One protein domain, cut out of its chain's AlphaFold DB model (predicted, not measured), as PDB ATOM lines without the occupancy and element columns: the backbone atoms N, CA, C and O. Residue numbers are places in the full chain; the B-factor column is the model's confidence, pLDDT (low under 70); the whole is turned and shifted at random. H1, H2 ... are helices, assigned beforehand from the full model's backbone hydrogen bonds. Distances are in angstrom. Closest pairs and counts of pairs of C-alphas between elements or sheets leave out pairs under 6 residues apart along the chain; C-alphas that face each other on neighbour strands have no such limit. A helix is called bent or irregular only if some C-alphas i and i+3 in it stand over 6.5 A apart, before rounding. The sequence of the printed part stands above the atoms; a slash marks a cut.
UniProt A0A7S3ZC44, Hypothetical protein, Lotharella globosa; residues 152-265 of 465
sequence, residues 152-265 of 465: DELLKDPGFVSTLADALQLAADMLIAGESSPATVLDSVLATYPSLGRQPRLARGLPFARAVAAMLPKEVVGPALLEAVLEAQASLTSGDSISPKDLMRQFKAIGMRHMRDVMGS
ATOM      1  N   ASP A 152      -3.509 -17.622  45.286       84.88
ATOM      2  CA  ASP A 152      -3.041 -16.270  44.951       84.88
ATOM      3  C   ASP A 152      -1.593 -16.280  44.458       84.88
ATOM      4  O   ASP A 152      -1.222 -15.502  43.592       84.88
ATOM      5  N   GLU A 153      -0.755 -17.142  45.032       88.38
ATOM      6  CA  GLU A 153       0.647 -17.276  44.631       88.38
ATOM      7  C   GLU A 153       0.785 -18.015  43.294       88.38
ATOM      8  O   GLU A 153       1.614 -17.646  42.473       88.38
ATOM      9  N   LEU A 154      -0.098 -18.984  43.039       88.00
ATOM     10  CA  LEU A 154      -0.217 -19.688  41.761       88.00
ATOM     11  C   LEU A 154      -0.700 -18.773  40.630       88.00
ATOM     12  O   LEU A 154      -0.130 -18.797  39.547       88.00
ATOM     13  N   LEU A 155      -1.708 -17.936  40.882       89.31
ATOM     14  CA  LEU A 155      -2.228 -16.986  39.889       89.31
ATOM     15  C   LEU A 155      -1.282 -15.808  39.615       89.31
ATOM     16  O   LEU A 155      -1.487 -15.072  38.656       89.31
ATOM     17  N   LYS A 156      -0.244 -15.619  40.435       89.56
ATOM     18  CA  LYS A 156       0.825 -14.650  40.158       89.56
ATOM     19  C   LYS A 156       1.879 -15.182  39.191       89.56
ATOM     20  O   LYS A 156       2.653 -14.379  38.679       89.56
ATOM     21  N   ASP A 157       1.942 -16.495  38.967       92.81
ATOM     22  CA  ASP A 157       2.856 -17.082  37.991       92.81
ATOM     23  C   ASP A 157       2.270 -16.915  36.574       92.81
ATOM     24  O   ASP A 157       1.280 -17.575  36.239       92.81
ATOM     25  N   PRO A 158       2.856 -16.053  35.718       89.94
ATOM     26  CA  PRO A 158       2.326 -15.799  34.381       89.94
ATOM     27  C   PRO A 158       2.339 -17.054  33.502       89.94
ATOM     28  O   PRO A 158       1.464 -17.199  32.651       89.94
ATOM     29  N   GLY A 159       3.280 -17.982  33.725       93.75
ATOM     30  CA  GLY A 159       3.331 -19.244  32.984       93.75
ATOM     31  C   GLY A 159       2.204 -20.198  33.379       93.75
ATOM     32  O   GLY A 159       1.671 -20.926  32.539       93.75
ATOM     33  N   PHE A 160       1.795 -20.176  34.650       92.94
ATOM     34  CA  PHE A 160       0.622 -20.918  35.102       92.94
ATOM     35  C   PHE A 160      -0.665 -20.312  34.538       92.94
ATOM     36  O   PHE A 160      -1.506 -21.054  34.037       92.94
ATOM     37  N   VAL A 161      -0.799 -18.983  34.572       92.06
ATOM     38  CA  VAL A 161      -1.972 -18.269  34.041       92.06
ATOM     39  C   VAL A 161      -2.151 -18.514  32.543       92.06
ATOM     40  O   VAL A 161      -3.262 -18.832  32.124       92.06
ATOM     41  N   SER A 162      -1.079 -18.446  31.746       92.81
ATOM     42  CA  SER A 162      -1.160 -18.729  30.308       92.81
ATOM     43  C   SER A 162      -1.566 -20.180  30.039       92.81
ATOM     44  O   SER A 162      -2.496 -20.432  29.283       92.81
ATOM     45  N   THR A 163      -0.945 -21.135  30.742       95.19
ATOM     46  CA  THR A 163      -1.297 -22.561  30.630       95.19
ATOM     47  C   THR A 163      -2.756 -22.810  31.023       95.19
ATOM     48  O   THR A 163      -3.444 -23.614  30.399       95.19
ATOM     49  N   LEU A 164      -3.238 -22.143  32.075       94.19
ATOM     50  CA  LEU A 164      -4.618 -22.260  32.535       94.19
ATOM     51  C   LEU A 164      -5.601 -21.688  31.506       94.19
ATOM     52  O   LEU A 164      -6.643 -22.296  31.282       94.19
ATOM     53  N   ALA A 165      -5.273 -20.559  30.876       93.12
ATOM     54  CA  ALA A 165      -6.090 -19.970  29.817       93.12
ATOM     55  C   ALA A 165      -6.198 -20.905  28.600       93.12
ATOM     56  O   ALA A 165      -7.308 -21.169  28.138       93.12
ATOM     57  N   ASP A 166      -5.079 -21.482  28.152       95.31
ATOM     58  CA  ASP A 166      -5.059 -22.444  27.041       95.31
ATOM     59  C   ASP A 166      -5.859 -23.718  27.379       95.31
ATOM     60  O   ASP A 166      -6.635 -24.228  26.569       95.31
ATOM     61  N   ALA A 167      -5.727 -24.209  28.614       95.69
ATOM     62  CA  ALA A 167      -6.482 -25.352  29.113       95.69
ATOM     63  C   ALA A 167      -7.996 -25.096  29.180       95.69
ATOM     64  O   ALA A 167      -8.782 -25.997  28.884       95.69
ATOM     65  N   LEU A 168      -8.409 -23.885  29.565       93.94
ATOM     66  CA  LEU A 168      -9.816 -23.485  29.573       93.94
ATOM     67  C   LEU A 168     -10.374 -23.366  28.151       93.94
ATOM     68  O   LEU A 168     -11.484 -23.836  27.921       93.94
ATOM     69  N   GLN A 169      -9.605 -22.832  27.198       93.81
ATOM     70  CA  GLN A 169     -10.006 -22.814  25.786       93.81
ATOM     71  C   GLN A 169     -10.230 -24.238  25.259       93.81
ATOM     72  O   GLN A 169     -11.293 -24.524  24.715       93.81
ATOM     73  N   LEU A 170      -9.289 -25.161  25.500       95.25
ATOM     74  CA  LEU A 170      -9.450 -26.565  25.105       95.25
ATOM     75  C   LEU A 170     -10.697 -27.199  25.745       95.25
ATOM     76  O   LEU A 170     -11.433 -27.938  25.089       95.25
ATOM     77  N   ALA A 171     -10.949 -26.909  27.026       93.44
ATOM     78  CA  ALA A 171     -12.140 -27.391  27.715       93.44
ATOM     79  C   ALA A 171     -13.431 -26.847  27.080       93.44
ATOM     80  O   ALA A 171     -14.385 -27.606  26.911       93.44
ATOM     81  N   ALA A 172     -13.458 -25.561  26.715       92.25
ATOM     82  CA  ALA A 172     -14.590 -24.934  26.040       92.25
ATOM     83  C   ALA A 172     -14.853 -25.587  24.680       92.25
ATOM     84  O   ALA A 172     -15.984 -25.989  24.420       92.25
ATOM     85  N   ASP A 173     -13.814 -25.778  23.864       93.44
ATOM     86  CA  ASP A 173     -13.930 -26.390  22.536       93.44
ATOM     87  C   ASP A 173     -14.515 -27.809  22.622       93.44
ATOM     88  O   ASP A 173     -15.443 -28.161  21.888       93.44
ATOM     89  N   MET A 174     -14.040 -28.612  23.580       93.19
ATOM     90  CA  MET A 174     -14.562 -29.964  23.809       93.19
ATOM     91  C   MET A 174     -16.007 -29.980  24.325       93.19
ATOM     92  O   MET A 174     -16.771 -30.888  23.989       93.19
ATOM     93  N   LEU A 175     -16.386 -29.008  25.160       90.75
ATOM     94  CA  LEU A 175     -17.756 -28.884  25.664       90.75
ATOM     95  C   LEU A 175     -18.721 -28.407  24.573       90.75
ATOM     96  O   LEU A 175     -19.835 -28.922  24.498       90.75
ATOM     97  N   ILE A 176     -18.292 -27.479  23.714       89.38
ATOM     98  CA  ILE A 176     -19.064 -26.985  22.562       89.38
ATOM     99  C   ILE A 176     -19.298 -28.105  21.549       89.38
ATOM    100  O   ILE A 176     -20.407 -28.232  21.033       89.38
ATOM    101  N   ALA A 177     -18.294 -28.955  21.311       91.06
ATOM    102  CA  ALA A 177     -18.450 -30.129  20.454       91.06
ATOM    103  C   ALA A 177     -19.534 -31.096  20.974       91.06
ATOM    104  O   ALA A 177     -20.099 -31.860  20.200       91.06
ATOM    105  N   GLY A 178     -19.853 -31.073  22.275       86.88
ATOM    106  CA  GLY A 178     -20.931 -31.873  22.866       86.88
ATOM    107  C   GLY A 178     -20.657 -33.383  22.924       86.88
ATOM    108  O   GLY A 178     -21.498 -34.143  23.401       86.88
ATOM    109  N   GLU A 179     -19.485 -33.828  22.471       75.19
ATOM    110  CA  GLU A 179     -19.125 -35.247  22.350       75.19
ATOM    111  C   GLU A 179     -18.542 -35.842  23.643       75.19
ATOM    112  O   GLU A 179     -18.438 -37.060  23.779       75.19
ATOM    113  N   SER A 180     -18.177 -35.005  24.620       84.31
ATOM    114  CA  SER A 180     -17.398 -35.423  25.792       84.31
ATOM    115  C   SER A 180     -18.125 -35.175  27.115       84.31
ATOM    116  O   SER A 180     -18.641 -34.093  27.380       84.31
ATOM    117  N   SER A 181     -18.113 -36.174  28.002       90.94
ATOM    118  CA  SER A 181     -18.514 -36.001  29.405       90.94
ATOM    119  C   SER A 181     -17.583 -35.013  30.137       90.94
ATOM    120  O   SER A 181     -16.397 -34.940  29.801       90.94
ATOM    121  N   PRO A 182     -18.042 -34.308  31.190       90.31
ATOM    122  CA  PRO A 182     -17.185 -33.406  31.968       90.31
ATOM    123  C   PRO A 182     -15.914 -34.079  32.513       90.31
ATOM    124  O   PRO A 182     -14.856 -33.459  32.573       90.31
ATOM    125  N   ALA A 183     -15.998 -35.368  32.863       91.75
ATOM    126  CA  ALA A 183     -14.848 -36.152  33.308       91.75
ATOM    127  C   ALA A 183     -13.829 -36.371  32.178       91.75
ATOM    128  O   ALA A 183     -12.641 -36.126  32.374       91.75
ATOM    129  N   THR A 184     -14.290 -36.749  30.979       93.50
ATOM    130  CA  THR A 184     -13.417 -36.895  29.800       93.50
ATOM    131  C   THR A 184     -12.802 -35.569  29.363       93.50
ATOM    132  O   THR A 184     -11.642 -35.555  28.971       93.50
ATOM    133  N   VAL A 185     -13.528 -34.448  29.487       93.62
ATOM    134  CA  VAL A 185     -12.964 -33.112  29.227       93.62
ATOM    135  C   VAL A 185     -11.825 -32.823  30.202       93.62
ATOM    136  O   VAL A 185     -10.731 -32.460  29.778       93.62
ATOM    137  N   LEU A 186     -12.043 -33.042  31.503       93.94
ATOM    138  CA  LEU A 186     -11.011 -32.839  32.522       93.94
ATOM    139  C   LEU A 186      -9.776 -33.721  32.272       93.94
ATOM    140  O   LEU A 186      -8.649 -33.248  32.402       93.94
ATOM    141  N   ASP A 187      -9.974 -34.983  31.895       94.69
ATOM    142  CA  ASP A 187      -8.879 -35.911  31.606       94.69
ATOM    143  C   ASP A 187      -8.080 -35.504  30.367       94.69
ATOM    144  O   ASP A 187      -6.848 -35.494  30.425       94.69
ATOM    145  N   SER A 188      -8.752 -35.091  29.291       95.31
ATOM    146  CA  SER A 188      -8.097 -34.568  28.088       95.31
ATOM    147  C   SER A 188      -7.312 -33.291  28.375       95.31
ATOM    148  O   SER A 188      -6.164 -33.169  27.950       95.31
ATOM    149  N   VAL A 189      -7.869 -32.366  29.162       95.75
ATOM    150  CA  VAL A 189      -7.170 -31.135  29.563       95.75
ATOM    151  C   VAL A 189      -5.894 -31.452  30.345       95.75
ATOM    152  O   VAL A 189      -4.843 -30.875  30.077       95.75
ATOM    153  N   LEU A 190      -5.937 -32.395  31.285       95.75
ATOM    154  CA  LEU A 190      -4.756 -32.774  32.068       95.75
ATOM    155  C   LEU A 190      -3.726 -33.568  31.265       95.75
ATOM    156  O   LEU A 190      -2.535 -33.487  31.571       95.75
ATOM    157  N   ALA A 191      -4.174 -34.340  30.272       96.44
ATOM    158  CA  ALA A 191      -3.295 -35.042  29.348       96.44
ATOM    159  C   ALA A 191      -2.526 -34.051  28.460       96.44
ATOM    160  O   ALA A 191      -1.313 -34.194  28.304       96.44
ATOM    161  N   THR A 192      -3.205 -33.020  27.948       97.38
ATOM    162  CA  THR A 192      -2.592 -31.965  27.124       97.38
ATOM    163  C   THR A 192      -1.716 -31.019  27.949       97.38
ATOM    164  O   THR A 192      -0.628 -30.646  27.512       97.38
ATOM    165  N   TYR A 193      -2.140 -30.673  29.170       97.06
ATOM    166  CA  TYR A 193      -1.454 -29.723  30.053       97.06
ATOM    167  C   TYR A 193      -1.002 -30.389  31.367       97.06
ATOM    168  O   TYR A 193      -1.530 -30.094  32.449       97.06
ATOM    169  N   PRO A 194       0.028 -31.258  31.335       95.00
ATOM    170  CA  PRO A 194       0.476 -32.003  32.513       95.00
ATOM    171  C   PRO A 194       1.042 -31.105  33.624       95.00
ATOM    172  O   PRO A 194       1.095 -31.515  34.786       95.00
ATOM    173  N   SER A 195       1.454 -29.874  33.306       94.25
ATOM    174  CA  SER A 195       1.880 -28.864  34.284       94.25
ATOM    175  C   SER A 195       0.767 -28.500  35.271       94.25
ATOM    176  O   SER A 195       1.064 -28.306  36.451       94.25
ATOM    177  N   LEU A 196      -0.503 -28.499  34.845       93.38
ATOM    178  CA  LEU A 196      -1.652 -28.272  35.730       93.38
ATOM    179  C   LEU A 196      -1.832 -29.432  36.717       93.38
ATOM    180  O   LEU A 196      -2.007 -29.213  37.915       93.38
ATOM    181  N   GLY A 197      -1.707 -30.674  36.239       91.75
ATOM    182  CA  GLY A 197      -1.814 -31.873  37.076       91.75
ATOM    183  C   GLY A 197      -0.672 -32.034  38.086       91.75
ATOM    184  O   GLY A 197      -0.859 -32.645  39.136       91.75
ATOM    185  N   ARG A 198       0.507 -31.463  37.805       92.62
ATOM    186  CA  ARG A 198       1.676 -31.506  38.704       92.62
ATOM    187  C   ARG A 198       1.594 -30.518  39.866       92.62
ATOM    188  O   ARG A 198       2.348 -30.668  40.827       92.62
ATOM    189  N   GLN A 199       0.695 -29.534  39.818       92.19
ATOM    190  CA  GLN A 199       0.541 -28.580  40.911       92.19
ATOM    191  C   GLN A 199      -0.023 -29.289  42.153       92.19
ATOM    192  O   GLN A 199      -1.148 -29.786  42.098       92.19
ATOM    193  N   PRO A 200       0.680 -29.313  43.306       88.25
ATOM    194  CA  PRO A 200       0.288 -30.123  44.468       88.25
ATOM    195  C   PRO A 200      -1.130 -29.847  44.979       88.25
ATOM    196  O   PRO A 200      -1.776 -30.719  45.557       88.25
ATOM    197  N   ARG A 201      -1.618 -28.617  44.784       84.75
ATOM    198  CA  ARG A 201      -2.969 -28.206  45.180       84.75
ATOM    199  C   ARG A 201      -4.035 -28.728  44.225       84.75
ATOM    200  O   ARG A 201      -5.027 -29.282  44.692       84.75
ATOM    201  N   LEU A 202      -3.810 -28.603  42.918       87.94
ATOM    202  CA  LEU A 202      -4.710 -29.148  41.902       87.94
ATOM    203  C   LEU A 202      -4.720 -30.676  41.962       87.94
ATOM    204  O   LEU A 202      -5.792 -31.266  42.003       87.94
ATOM    205  N   ALA A 203      -3.552 -31.304  42.112       89.19
ATOM    206  CA  ALA A 203      -3.415 -32.750  42.268       89.19
ATOM    207  C   ALA A 203      -4.241 -33.303  43.444       89.19
ATOM    208  O   ALA A 203      -4.851 -34.361  43.322       89.19
ATOM    209  N   ARG A 204      -4.309 -32.580  44.572       89.38
ATOM    210  CA  ARG A 204      -5.154 -32.962  45.721       89.38
ATOM    211  C   ARG A 204      -6.648 -32.797  45.448       89.38
ATOM    212  O   ARG A 204      -7.437 -33.584  45.958       89.38
ATOM    213  N   GLY A 205      -7.036 -31.778  44.681       86.56
ATOM    214  CA  GLY A 205      -8.432 -31.530  44.313       86.56
ATOM    215  C   GLY A 205      -8.943 -32.412  43.176       86.56
ATOM    216  O   GLY A 205     -10.147 -32.633  43.063       86.56
ATOM    217  N   LEU A 206      -8.037 -32.944  42.358       88.50
ATOM    218  CA  LEU A 206      -8.362 -33.636  41.118       88.50
ATOM    219  C   LEU A 206      -9.279 -34.859  41.283       88.50
ATOM    220  O   LEU A 206     -10.250 -34.959  40.533       88.50
ATOM    221  N   PRO A 207      -9.043 -35.782  42.240       89.94
ATOM    222  CA  PRO A 207      -9.901 -36.956  42.396       89.94
ATOM    223  C   PRO A 207     -11.336 -36.570  42.754       89.94
ATOM    224  O   PRO A 207     -12.285 -37.191  42.283       89.94
ATOM    225  N   PHE A 208     -11.495 -35.509  43.548       85.38
ATOM    226  CA  PHE A 208     -12.802 -34.975  43.901       85.38
ATOM    227  C   PHE A 208     -13.471 -34.294  42.704       85.38
ATOM    228  O   PHE A 208     -14.632 -34.574  42.429       85.38
ATOM    229  N   ALA A 209     -12.738 -33.465  41.954       85.12
ATOM    230  CA  ALA A 209     -13.251 -32.846  40.733       85.12
ATOM    231  C   ALA A 209     -13.724 -33.901  39.718       85.12
ATOM    232  O   ALA A 209     -14.815 -33.768  39.173       85.12
ATOM    233  N   ARG A 210     -12.964 -34.992  39.541       88.44
ATOM    234  CA  ARG A 210     -13.366 -36.150  38.725       88.44
ATOM    235  C   ARG A 210     -14.626 -36.828  39.255       88.44
ATOM    236  O   ARG A 210     -15.527 -37.109  38.474       88.44
ATOM    237  N   ALA A 211     -14.711 -37.072  40.563       86.12
ATOM    238  CA  ALA A 211     -15.886 -37.696  41.170       86.12
ATOM    239  C   ALA A 211     -17.147 -36.835  40.989       86.12
ATOM    240  O   ALA A 211     -18.190 -37.350  40.596       86.12
ATOM    241  N   VAL A 212     -17.037 -35.520  41.202       81.56
ATOM    242  CA  VAL A 212     -18.131 -34.569  40.970       81.56
ATOM    243  C   VAL A 212     -18.507 -34.538  39.489       81.56
ATOM    244  O   VAL A 212     -19.679 -34.681  39.164       81.56
ATOM    245  N   ALA A 213     -17.529 -34.426  38.588       84.56
ATOM    246  CA  ALA A 213     -17.753 -34.436  37.145       84.56
ATOM    247  C   ALA A 213     -18.440 -35.725  36.655       84.56
ATOM    248  O   ALA A 213     -19.269 -35.662  35.752       84.56
ATOM    249  N   ALA A 214     -18.135 -36.873  37.265       84.31
ATOM    250  CA  ALA A 214     -18.744 -38.162  36.936       84.31
ATOM    251  C   ALA A 214     -20.170 -38.333  37.491       84.31
ATOM    252  O   ALA A 214     -20.967 -39.067  36.910       84.31
ATOM    253  N   MET A 215     -20.508 -37.675  38.604       82.25
ATOM    254  CA  MET A 215     -21.852 -37.729  39.204       82.25
ATOM    255  C   MET A 215     -22.861 -36.797  38.526       82.25
ATOM    256  O   MET A 215     -24.058 -36.869  38.802       82.25
ATOM    257  N   LEU A 216     -22.383 -35.892  37.679       81.19
ATOM    258  CA  LEU A 216     -23.177 -34.828  37.099       81.19
ATOM    259  C   LEU A 216     -23.724 -35.239  35.717       81.19
ATOM    260  O   LEU A 216     -22.941 -35.608  34.840       81.19
ATOM    261  N   PRO A 217     -25.051 -35.174  35.486       81.25
ATOM    262  CA  PRO A 217     -25.634 -35.524  34.194       81.25
ATOM    263  C   PRO A 217     -25.157 -34.553  33.110       81.25
ATOM    264  O   PRO A 217     -25.189 -33.329  33.289       81.25
ATOM    265  N   LYS A 218     -24.718 -35.110  31.974       80.56
ATOM    266  CA  LYS A 218     -24.109 -34.363  30.862       80.56
ATOM    267  C   LYS A 218     -25.020 -33.249  30.337       80.56
ATOM    268  O   LYS A 218     -24.536 -32.182  29.972       80.56
ATOM    269  N   GLU A 219     -26.332 -33.470  30.370       79.88
ATOM    270  CA  GLU A 219     -27.347 -32.568  29.827       79.88
ATOM    271  C   GLU A 219     -27.491 -31.277  30.640       79.88
ATOM    272  O   GLU A 219     -27.844 -30.237  30.089       79.88
ATOM    273  N   VAL A 220     -27.227 -31.339  31.946       76.56
ATOM    274  CA  VAL A 220     -27.381 -30.195  32.857       76.56
ATOM    275  C   VAL A 220     -26.057 -29.466  33.043       76.56
ATOM    276  O   VAL A 220     -26.020 -28.246  33.191       76.56
ATOM    277  N   VAL A 221     -24.960 -30.219  33.052       80.62
ATOM    278  CA  VAL A 221     -23.662 -29.698  33.477       80.62
ATOM    279  C   VAL A 221     -22.824 -29.187  32.329       80.62
ATOM    280  O   VAL A 221     -22.048 -28.269  32.558       80.62
ATOM    281  N   GLY A 222     -23.030 -29.684  31.107       85.69
ATOM    282  CA  GLY A 222     -22.381 -29.132  29.918       85.69
ATOM    283  C   GLY A 222     -22.563 -27.610  29.807       85.69
ATOM    284  O   GLY A 222     -21.561 -26.902  29.834       85.69
ATOM    285  N   PRO A 223     -23.807 -27.089  29.790       84.56
ATOM    286  CA  PRO A 223     -24.056 -25.649  29.679       84.56
ATOM    287  C   PRO A 223     -23.510 -24.833  30.861       84.56
ATOM    288  O   PRO A 223     -22.856 -23.817  30.648       84.56
ATOM    289  N   ALA A 224     -23.705 -25.311  32.098       85.19
ATOM    290  CA  ALA A 224     -23.236 -24.614  33.300       85.19
ATOM    291  C   ALA A 224     -21.704 -24.538  33.359       85.19
ATOM    292  O   ALA A 224     -21.129 -23.516  33.735       85.19
ATOM    293  N   LEU A 225     -21.042 -25.644  33.014       86.12
ATOM    294  CA  LEU A 225     -19.590 -25.729  32.972       86.12
ATOM    295  C   LEU A 225     -19.040 -24.885  31.826       86.12
ATOM    296  O   LEU A 225     -18.044 -24.203  32.028       86.12
ATOM    297  N   LEU A 226     -19.701 -24.881  30.666       88.06
ATOM    298  CA  LEU A 226     -19.318 -24.053  29.528       88.06
ATOM    299  C   LEU A 226     -19.412 -22.559  29.861       88.06
ATOM    300  O   LEU A 226     -18.438 -21.847  29.644       88.06
ATOM    301  N   GLU A 227     -20.520 -22.088  30.448       89.81
ATOM    302  CA  GLU A 227     -20.656 -20.685  30.886       89.81
ATOM    303  C   GLU A 227     -19.539 -20.323  31.878       89.81
ATOM    304  O   GLU A 227     -18.890 -19.289  31.737       89.81
ATOM    305  N   ALA A 228     -19.243 -21.214  32.827       87.75
ATOM    306  CA  ALA A 228     -18.193 -20.983  33.812       87.75
ATOM    307  C   ALA A 228     -16.777 -20.978  33.223       87.75
ATOM    308  O   ALA A 228     -15.945 -20.169  33.635       87.75
ATOM    309  N   VAL A 229     -16.500 -21.848  32.252       89.00
ATOM    310  CA  VAL A 229     -15.224 -21.877  31.529       89.00
ATOM    311  C   VAL A 229     -15.057 -20.608  30.693       89.00
ATOM    312  O   VAL A 229     -14.001 -19.986  30.771       89.00
ATOM    313  N   LEU A 230     -16.091 -20.185  29.961       89.75
ATOM    314  CA  LEU A 230     -16.057 -18.970  29.142       89.75
ATOM    315  C   LEU A 230     -15.906 -17.705  29.999       89.75
ATOM    316  O   LEU A 230     -15.118 -16.825  29.657       89.75
ATOM    317  N   GLU A 231     -16.598 -17.615  31.138       89.81
ATOM    318  CA  GLU A 231     -16.462 -16.475  32.054       89.81
ATOM    319  C   GLU A 231     -15.070 -16.436  32.702       89.81
ATOM    320  O   GLU A 231     -14.461 -15.366  32.785       89.81
ATOM    321  N   ALA A 232     -14.527 -17.593  33.101       87.44
ATOM    322  CA  ALA A 232     -13.165 -17.702  33.621       87.44
ATOM    323  C   ALA A 232     -12.111 -17.364  32.559       87.44
ATOM    324  O   ALA A 232     -11.094 -16.745  32.869       87.44
ATOM    325  N   GLN A 233     -12.355 -17.728  31.304       88.94
ATOM    326  CA  GLN A 233     -11.477 -17.377  30.202       88.94
ATOM    327  C   GLN A 233     -11.501 -15.870  29.929       88.94
ATOM    328  O   GLN A 233     -10.439 -15.251  29.906       88.94
ATOM    329  N   ALA A 234     -12.688 -15.270  29.789       89.19
ATOM    330  CA  ALA A 234     -12.844 -13.828  29.589       89.19
ATOM    331  C   ALA A 234     -12.110 -13.042  30.687       89.19
ATOM    332  O   ALA A 234     -11.311 -12.150  30.406       89.19
ATOM    333  N   SER A 235     -12.302 -13.489  31.926       87.44
ATOM    334  CA  SER A 235     -11.633 -13.034  33.142       87.44
ATOM    335  C   SER A 235     -10.099 -13.091  33.074       87.44
ATOM    336  O   SER A 235      -9.423 -12.132  33.434       87.44
ATOM    337  N   LEU A 236      -9.519 -14.195  32.599       86.88
ATOM    338  CA  LEU A 236      -8.061 -14.327  32.480       86.88
ATOM    339  C   LEU A 236      -7.497 -13.521  31.298       86.88
ATOM    340  O   LEU A 236      -6.365 -13.046  31.365       86.88
ATOM    341  N   THR A 237      -8.276 -13.353  30.225       85.81
ATOM    342  CA  THR A 237      -7.852 -12.617  29.022       85.81
ATOM    343  C   THR A 237      -7.967 -11.102  29.146       85.81
ATOM    344  O   THR A 237      -7.215 -10.395  28.474       85.81
ATOM    345  N   SER A 238      -8.852 -10.581  30.005       86.31
ATOM    346  CA  SER A 238      -9.014  -9.130  30.178       86.31
ATOM    347  C   SER A 238      -7.790  -8.465  30.815       86.31
ATOM    348  O   SER A 238      -7.674  -7.241  30.794       86.31
ATOM    349  N   GLY A 239      -6.855  -9.254  31.357       80.62
ATOM    350  CA  GLY A 239      -5.676  -8.751  32.059       80.62
ATOM    351  C   GLY A 239      -6.006  -8.132  33.417       80.62
ATOM    352  O   GLY A 239      -5.099  -7.668  34.111       80.62
ATOM    353  N   ASP A 240      -7.280  -8.150  33.822       85.12
ATOM    354  CA  ASP A 240      -7.684  -7.750  35.157       85.12
ATOM    355  C   ASP A 240      -7.160  -8.780  36.151       85.12
ATOM    356  O   ASP A 240      -7.325  -9.990  35.987       85.12
ATOM    357  N   SER A 241      -6.507  -8.304  37.210       77.62
ATOM    358  CA  SER A 241      -6.032  -9.171  38.282       77.62
ATOM    359  C   SER A 241      -7.231  -9.750  39.032       77.62
ATOM    360  O   SER A 241      -7.696  -9.180  40.024       77.62
ATOM    361  N   ILE A 242      -7.756 -10.869  38.552       81.00
ATOM    362  CA  ILE A 242      -8.872 -11.543  39.197       81.00
ATOM    363  C   ILE A 242      -8.369 -12.279  40.418       81.00
ATOM    364  O   ILE A 242      -7.482 -13.134  40.358       81.00
ATOM    365  N   SER A 243      -8.947 -11.923  41.564       83.81
ATOM    366  CA  SER A 243      -8.659 -12.654  42.780       83.81
ATOM    367  C   SER A 243      -9.227 -14.075  42.646       83.81
ATOM    368  O   SER A 243     -10.339 -14.257  42.138       83.81
ATOM    369  N   PRO A 244      -8.533 -15.115  43.137       78.81
ATOM    370  CA  PRO A 244      -9.064 -16.476  43.123       78.81
ATOM    371  C   PRO A 244     -10.387 -16.585  43.890       78.81
ATOM    372  O   PRO A 244     -11.188 -17.476  43.616       78.81
ATOM    373  N   LYS A 245     -10.646 -15.674  44.838       82.12
ATOM    374  CA  LYS A 245     -11.941 -15.580  45.520       82.12
ATOM    375  C   LYS A 245     -13.051 -15.134  44.575       82.12
ATOM    376  O   LYS A 245     -14.141 -15.690  44.662       82.12
ATOM    377  N   ASP A 246     -12.782 -14.175  43.693       84.94
ATOM    378  CA  ASP A 246     -13.756 -13.697  42.710       84.94
ATOM    379  C   ASP A 246     -14.025 -14.759  41.652       84.94
ATOM    380  O   ASP A 246     -15.188 -15.061  41.398       84.94
ATOM    381  N   LEU A 247     -12.981 -15.435  41.164       80.19
ATOM    382  CA  LEU A 247     -13.127 -16.571  40.253       80.19
ATOM    383  C   LEU A 247     -13.984 -17.679  40.887       80.19
ATOM    384  O   LEU A 247     -14.996 -18.097  40.331       80.19
ATOM    385  N   MET A 248     -13.673 -18.097  42.118       78.69
ATOM    386  CA  MET A 248     -14.494 -19.083  42.839       78.69
ATOM    387  C   MET A 248     -15.932 -18.599  43.084       78.69
ATOM    388  O   MET A 248     -16.870 -19.401  43.074       78.69
ATOM    389  N   ARG A 249     -16.127 -17.296  43.316       85.44
ATOM    390  CA  ARG A 249     -17.451 -16.694  43.496       85.44
ATOM    391  C   ARG A 249     -18.252 -16.710  42.194       85.44
ATOM    392  O   ARG A 249     -19.444 -17.001  42.269       85.44
ATOM    393  N   GLN A 250     -17.619 -16.457  41.049       83.25
ATOM    394  CA  GLN A 250     -18.223 -16.562  39.717       83.25
ATOM    395  C   GLN A 250     -18.634 -18.006  39.424       83.25
ATOM    396  O   GLN A 250     -19.822 -18.260  39.231       83.25
ATOM    397  N   PHE A 251     -17.715 -18.972  39.551       79.81
ATOM    398  CA  PHE A 251     -18.028 -20.401  39.381       79.81
ATOM    399  C   PHE A 251     -19.209 -20.840  40.258       79.81
ATOM    400  O   PHE A 251     -20.131 -21.519  39.798       79.81
ATOM    401  N   LYS A 252     -19.229 -20.409  41.527       83.31
ATOM    402  CA  LYS A 252     -20.346 -20.690  42.438       83.31
ATOM    403  C   LYS A 252     -21.642 -20.006  41.993       83.31
ATOM    404  O   LYS A 252     -22.701 -20.618  42.090       83.31
ATOM    405  N   ALA A 253     -21.589 -18.753  41.546       85.25
ATOM    406  CA  ALA A 253     -22.764 -18.005  41.106       85.25
ATOM    407  C   ALA A 253     -23.402 -18.623  39.853       85.25
ATOM    408  O   ALA A 253     -24.623 -18.785  39.823       85.25
ATOM    409  N   ILE A 254     -22.585 -19.026  38.878       81.38
ATOM    410  CA  ILE A 254     -23.014 -19.693  37.640       81.38
ATOM    411  C   ILE A 254     -23.652 -21.044  37.962       81.38
ATOM    412  O   ILE A 254     -24.798 -21.297  37.585       81.38
ATOM    413  N   GLY A 255     -22.974 -21.865  38.774       79.94
ATOM    414  CA  GLY A 255     -23.516 -23.148  39.223       79.94
ATOM    415  C   GLY A 255     -24.854 -22.996  39.956       79.94
ATOM    416  O   GLY A 255     -25.793 -23.745  39.698       79.94
ATOM    417  N   MET A 256     -24.986 -21.985  40.821       82.88
ATOM    418  CA  MET A 256     -26.239 -21.698  41.529       82.88
ATOM    419  C   MET A 256     -27.350 -21.183  40.605       82.88
ATOM    420  O   MET A 256     -28.516 -21.486  40.858       82.88
ATOM    421  N   ARG A 257     -27.018 -20.405  39.566       85.44
ATOM    422  CA  ARG A 257     -27.979 -19.923  38.561       85.44
ATOM    423  C   ARG A 257     -28.550 -21.104  37.778       85.44
ATOM    424  O   ARG A 257     -29.751 -21.335  37.839       85.44
ATOM    425  N   HIS A 258     -27.682 -21.930  37.203       79.50
ATOM    426  CA  HIS A 258     -28.093 -23.115  36.453       79.50
ATOM    427  C   HIS A 258     -28.862 -24.122  37.319       79.50
ATOM    428  O   HIS A 258     -29.903 -24.631  36.908       79.50
ATOM    429  N   MET A 259     -28.422 -24.375  38.558       74.88
ATOM    430  CA  MET A 259     -29.188 -25.229  39.473       74.88
ATOM    431  C   MET A 259     -30.560 -24.637  39.808       74.88
ATOM    432  O   MET A 259     -31.524 -25.388  39.951       74.88
ATOM    433  N   ARG A 260     -30.678 -23.310  39.942       83.50
ATOM    434  CA  ARG A 260     -31.973 -22.654  40.160       83.50
ATOM    435  C   ARG A 260     -32.892 -22.842  38.960       83.50
ATOM    436  O   ARG A 260     -34.067 -23.097  39.184       83.50
ATOM    437  N   ASP A 261     -32.381 -22.772  37.740       79.81
ATOM    438  CA  ASP A 261     -33.191 -22.950  36.531       79.81
ATOM    439  C   ASP A 261     -33.657 -24.411  36.385       79.81
ATOM    440  O   ASP A 261     -34.827 -24.691  36.097       79.81
ATOM    441  N   VAL A 262     -32.782 -25.360  36.731       75.31
ATOM    442  CA  VAL A 262     -33.111 -26.795  36.794       75.31
ATOM    443  C   VAL A 262     -34.149 -27.087  37.886       75.31
ATOM    444  O   VAL A 262     -35.088 -27.845  37.659       75.31
ATOM    445  N   MET A 263     -34.026 -26.476  39.068       76.12
ATOM    446  CA  MET A 263     -34.982 -26.667  40.169       76.12
ATOM    447  C   MET A 263     -36.297 -25.897  39.966       76.12
ATOM    448  O   MET A 263     -37.361 -26.364  40.375       76.12
ATOM    449  N   GLY A 264     -36.235 -24.715  39.355       76.75
ATOM    450  CA  GLY A 264     -37.367 -23.820  39.131       76.75
ATOM    451  C   GLY A 264     -38.308 -24.332  38.048       76.75
ATOM    452  O   GLY A 264     -39.524 -24.241  38.208       76.75
ATOM    453  N   SER A 265     -37.762 -24.963  37.005       67.12
ATOM    454  CA  SER A 265     -38.563 -25.593  35.949       67.12
ATOM    455  C   SER A 265     -39.322 -26.848  36.415       67.12
ATOM    456  O   SER A 265     -40.315 -27.226  35.799       67.12
TER     457      SER A 265
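AT A GLANCE: This is residues 152 to 265 of the 465 residues of the protein "Hypothetical protein" of Lotharella globosa (UniProt A0A7S3ZC44). Picture five helices set in a curved row, roughly a C in cross-section, in the order H6, H5, H1, H2, H4, each running opposite ways to the next, with a gap left between H4 and H6. The short H3 sits at one end, where the backbone turns from H2 into H4, and H5, near the middle of the body, has H1 along one side and H6 along another. The printed part has 114 residues with six named helices, in the order H1 to H6, and no named strand: an all-helix domain. It is compact, with a radius of gyration of the C-alphas of 13.9 A, and only just elongated, spanning 42 by 28 by 25 A.

IN THESE COORDINATES: Start at C-alpha 152, at (-3.041, -16.270, 44.951), and pass residues 152 to 157 to reach H1, residues 158 to 176, which runs 26.9 A from C-alpha 158 at (2.326, -15.799, 34.381). Next look for H2, residues 182 to 192, 15.4 A long, and for H3, the short helix of residues 194 to 198. H4, residues 200 to 215, is 24.0 A long; it is irregular, with C-alphas 204 and 207 7.0 A apart, and has a kink of 34 degrees near residue 208. H5, residues 218 to 237, covers 27.2 A; it is neither bent nor irregular, but only just: C-alphas 220 and 223 are 6.5 A apart. H6, residues 244 to 264, is the longest helix at 29.5 A, and you will find its last C-alpha at (-37.367, -23.820, 39.131).

HOW THE PARTS SIT: Begin with H1 and H2, a helical hairpin: they touch through residues 167 to 175 of H1 alone, closest at the C-alphas of Ala 167 and Val 189, 5.8 A, at a steep tilt of 44 degrees, opposite ways. H1 touches H3 with residues 160 to 164 alone, closest at the C-alphas of Leu 164 and Leu 196, 7.4 A. H1 also touches H5, opposite ways at a shallow tilt of 33 degrees, only just short of steep; their closest C-alphas, of Ala 172 and Leu 226, are 5.9 A apart. Residues 210 to 214 of H4 alone touch H2, with the C-alphas of Ala 183 and Ala 213 closest at 5.1 A; the two run opposite ways at a shallow tilt of 33 degrees, only just short of steep. H3 and H4 touch only at the corner, and only just, with 3 pairs of C-alphas within 8 A; those of Gly 197 and Ala 203 are closest, at 5.5 A. H2 and H5 only just touch, with 3 pairs within 8 A, the closest being the C-alphas of Pro 182 and Gly 222 at 7.0 A; they run the same way at a steep tilt of 41 degrees. H5 and H6 form the other helical hairpin, at a shallow tilt of 29 degrees, opposite ways, with the C-alphas of Ala 228 and Phe 251 closest at 5.6 A. The helix packing is part aligned, part crossed: 3 of 5 touching pairs with a tilt are at a shallow one. H4 and H6 are apart, as are H1 and H6. In H1, H2, H3 and H6 every O i to N i+4 pair is within hydrogen-bond range; in H4 it is 10 of 12 and in H5 14 of 16.

THE WHOLE: Look from Gly 159 to Ser 265 for the two C-alphas farthest apart, 42.5 A. The printed part has no cut. The links from H1 to H2, H2 to H3, H3 to H4 and H4 to H5 are tight, and the link from H5 to H6, 6 residues, is short; no link is long. In this model the mean pLDDT of the printed part is 87.3, and residue 265 is the one printed residue under 70.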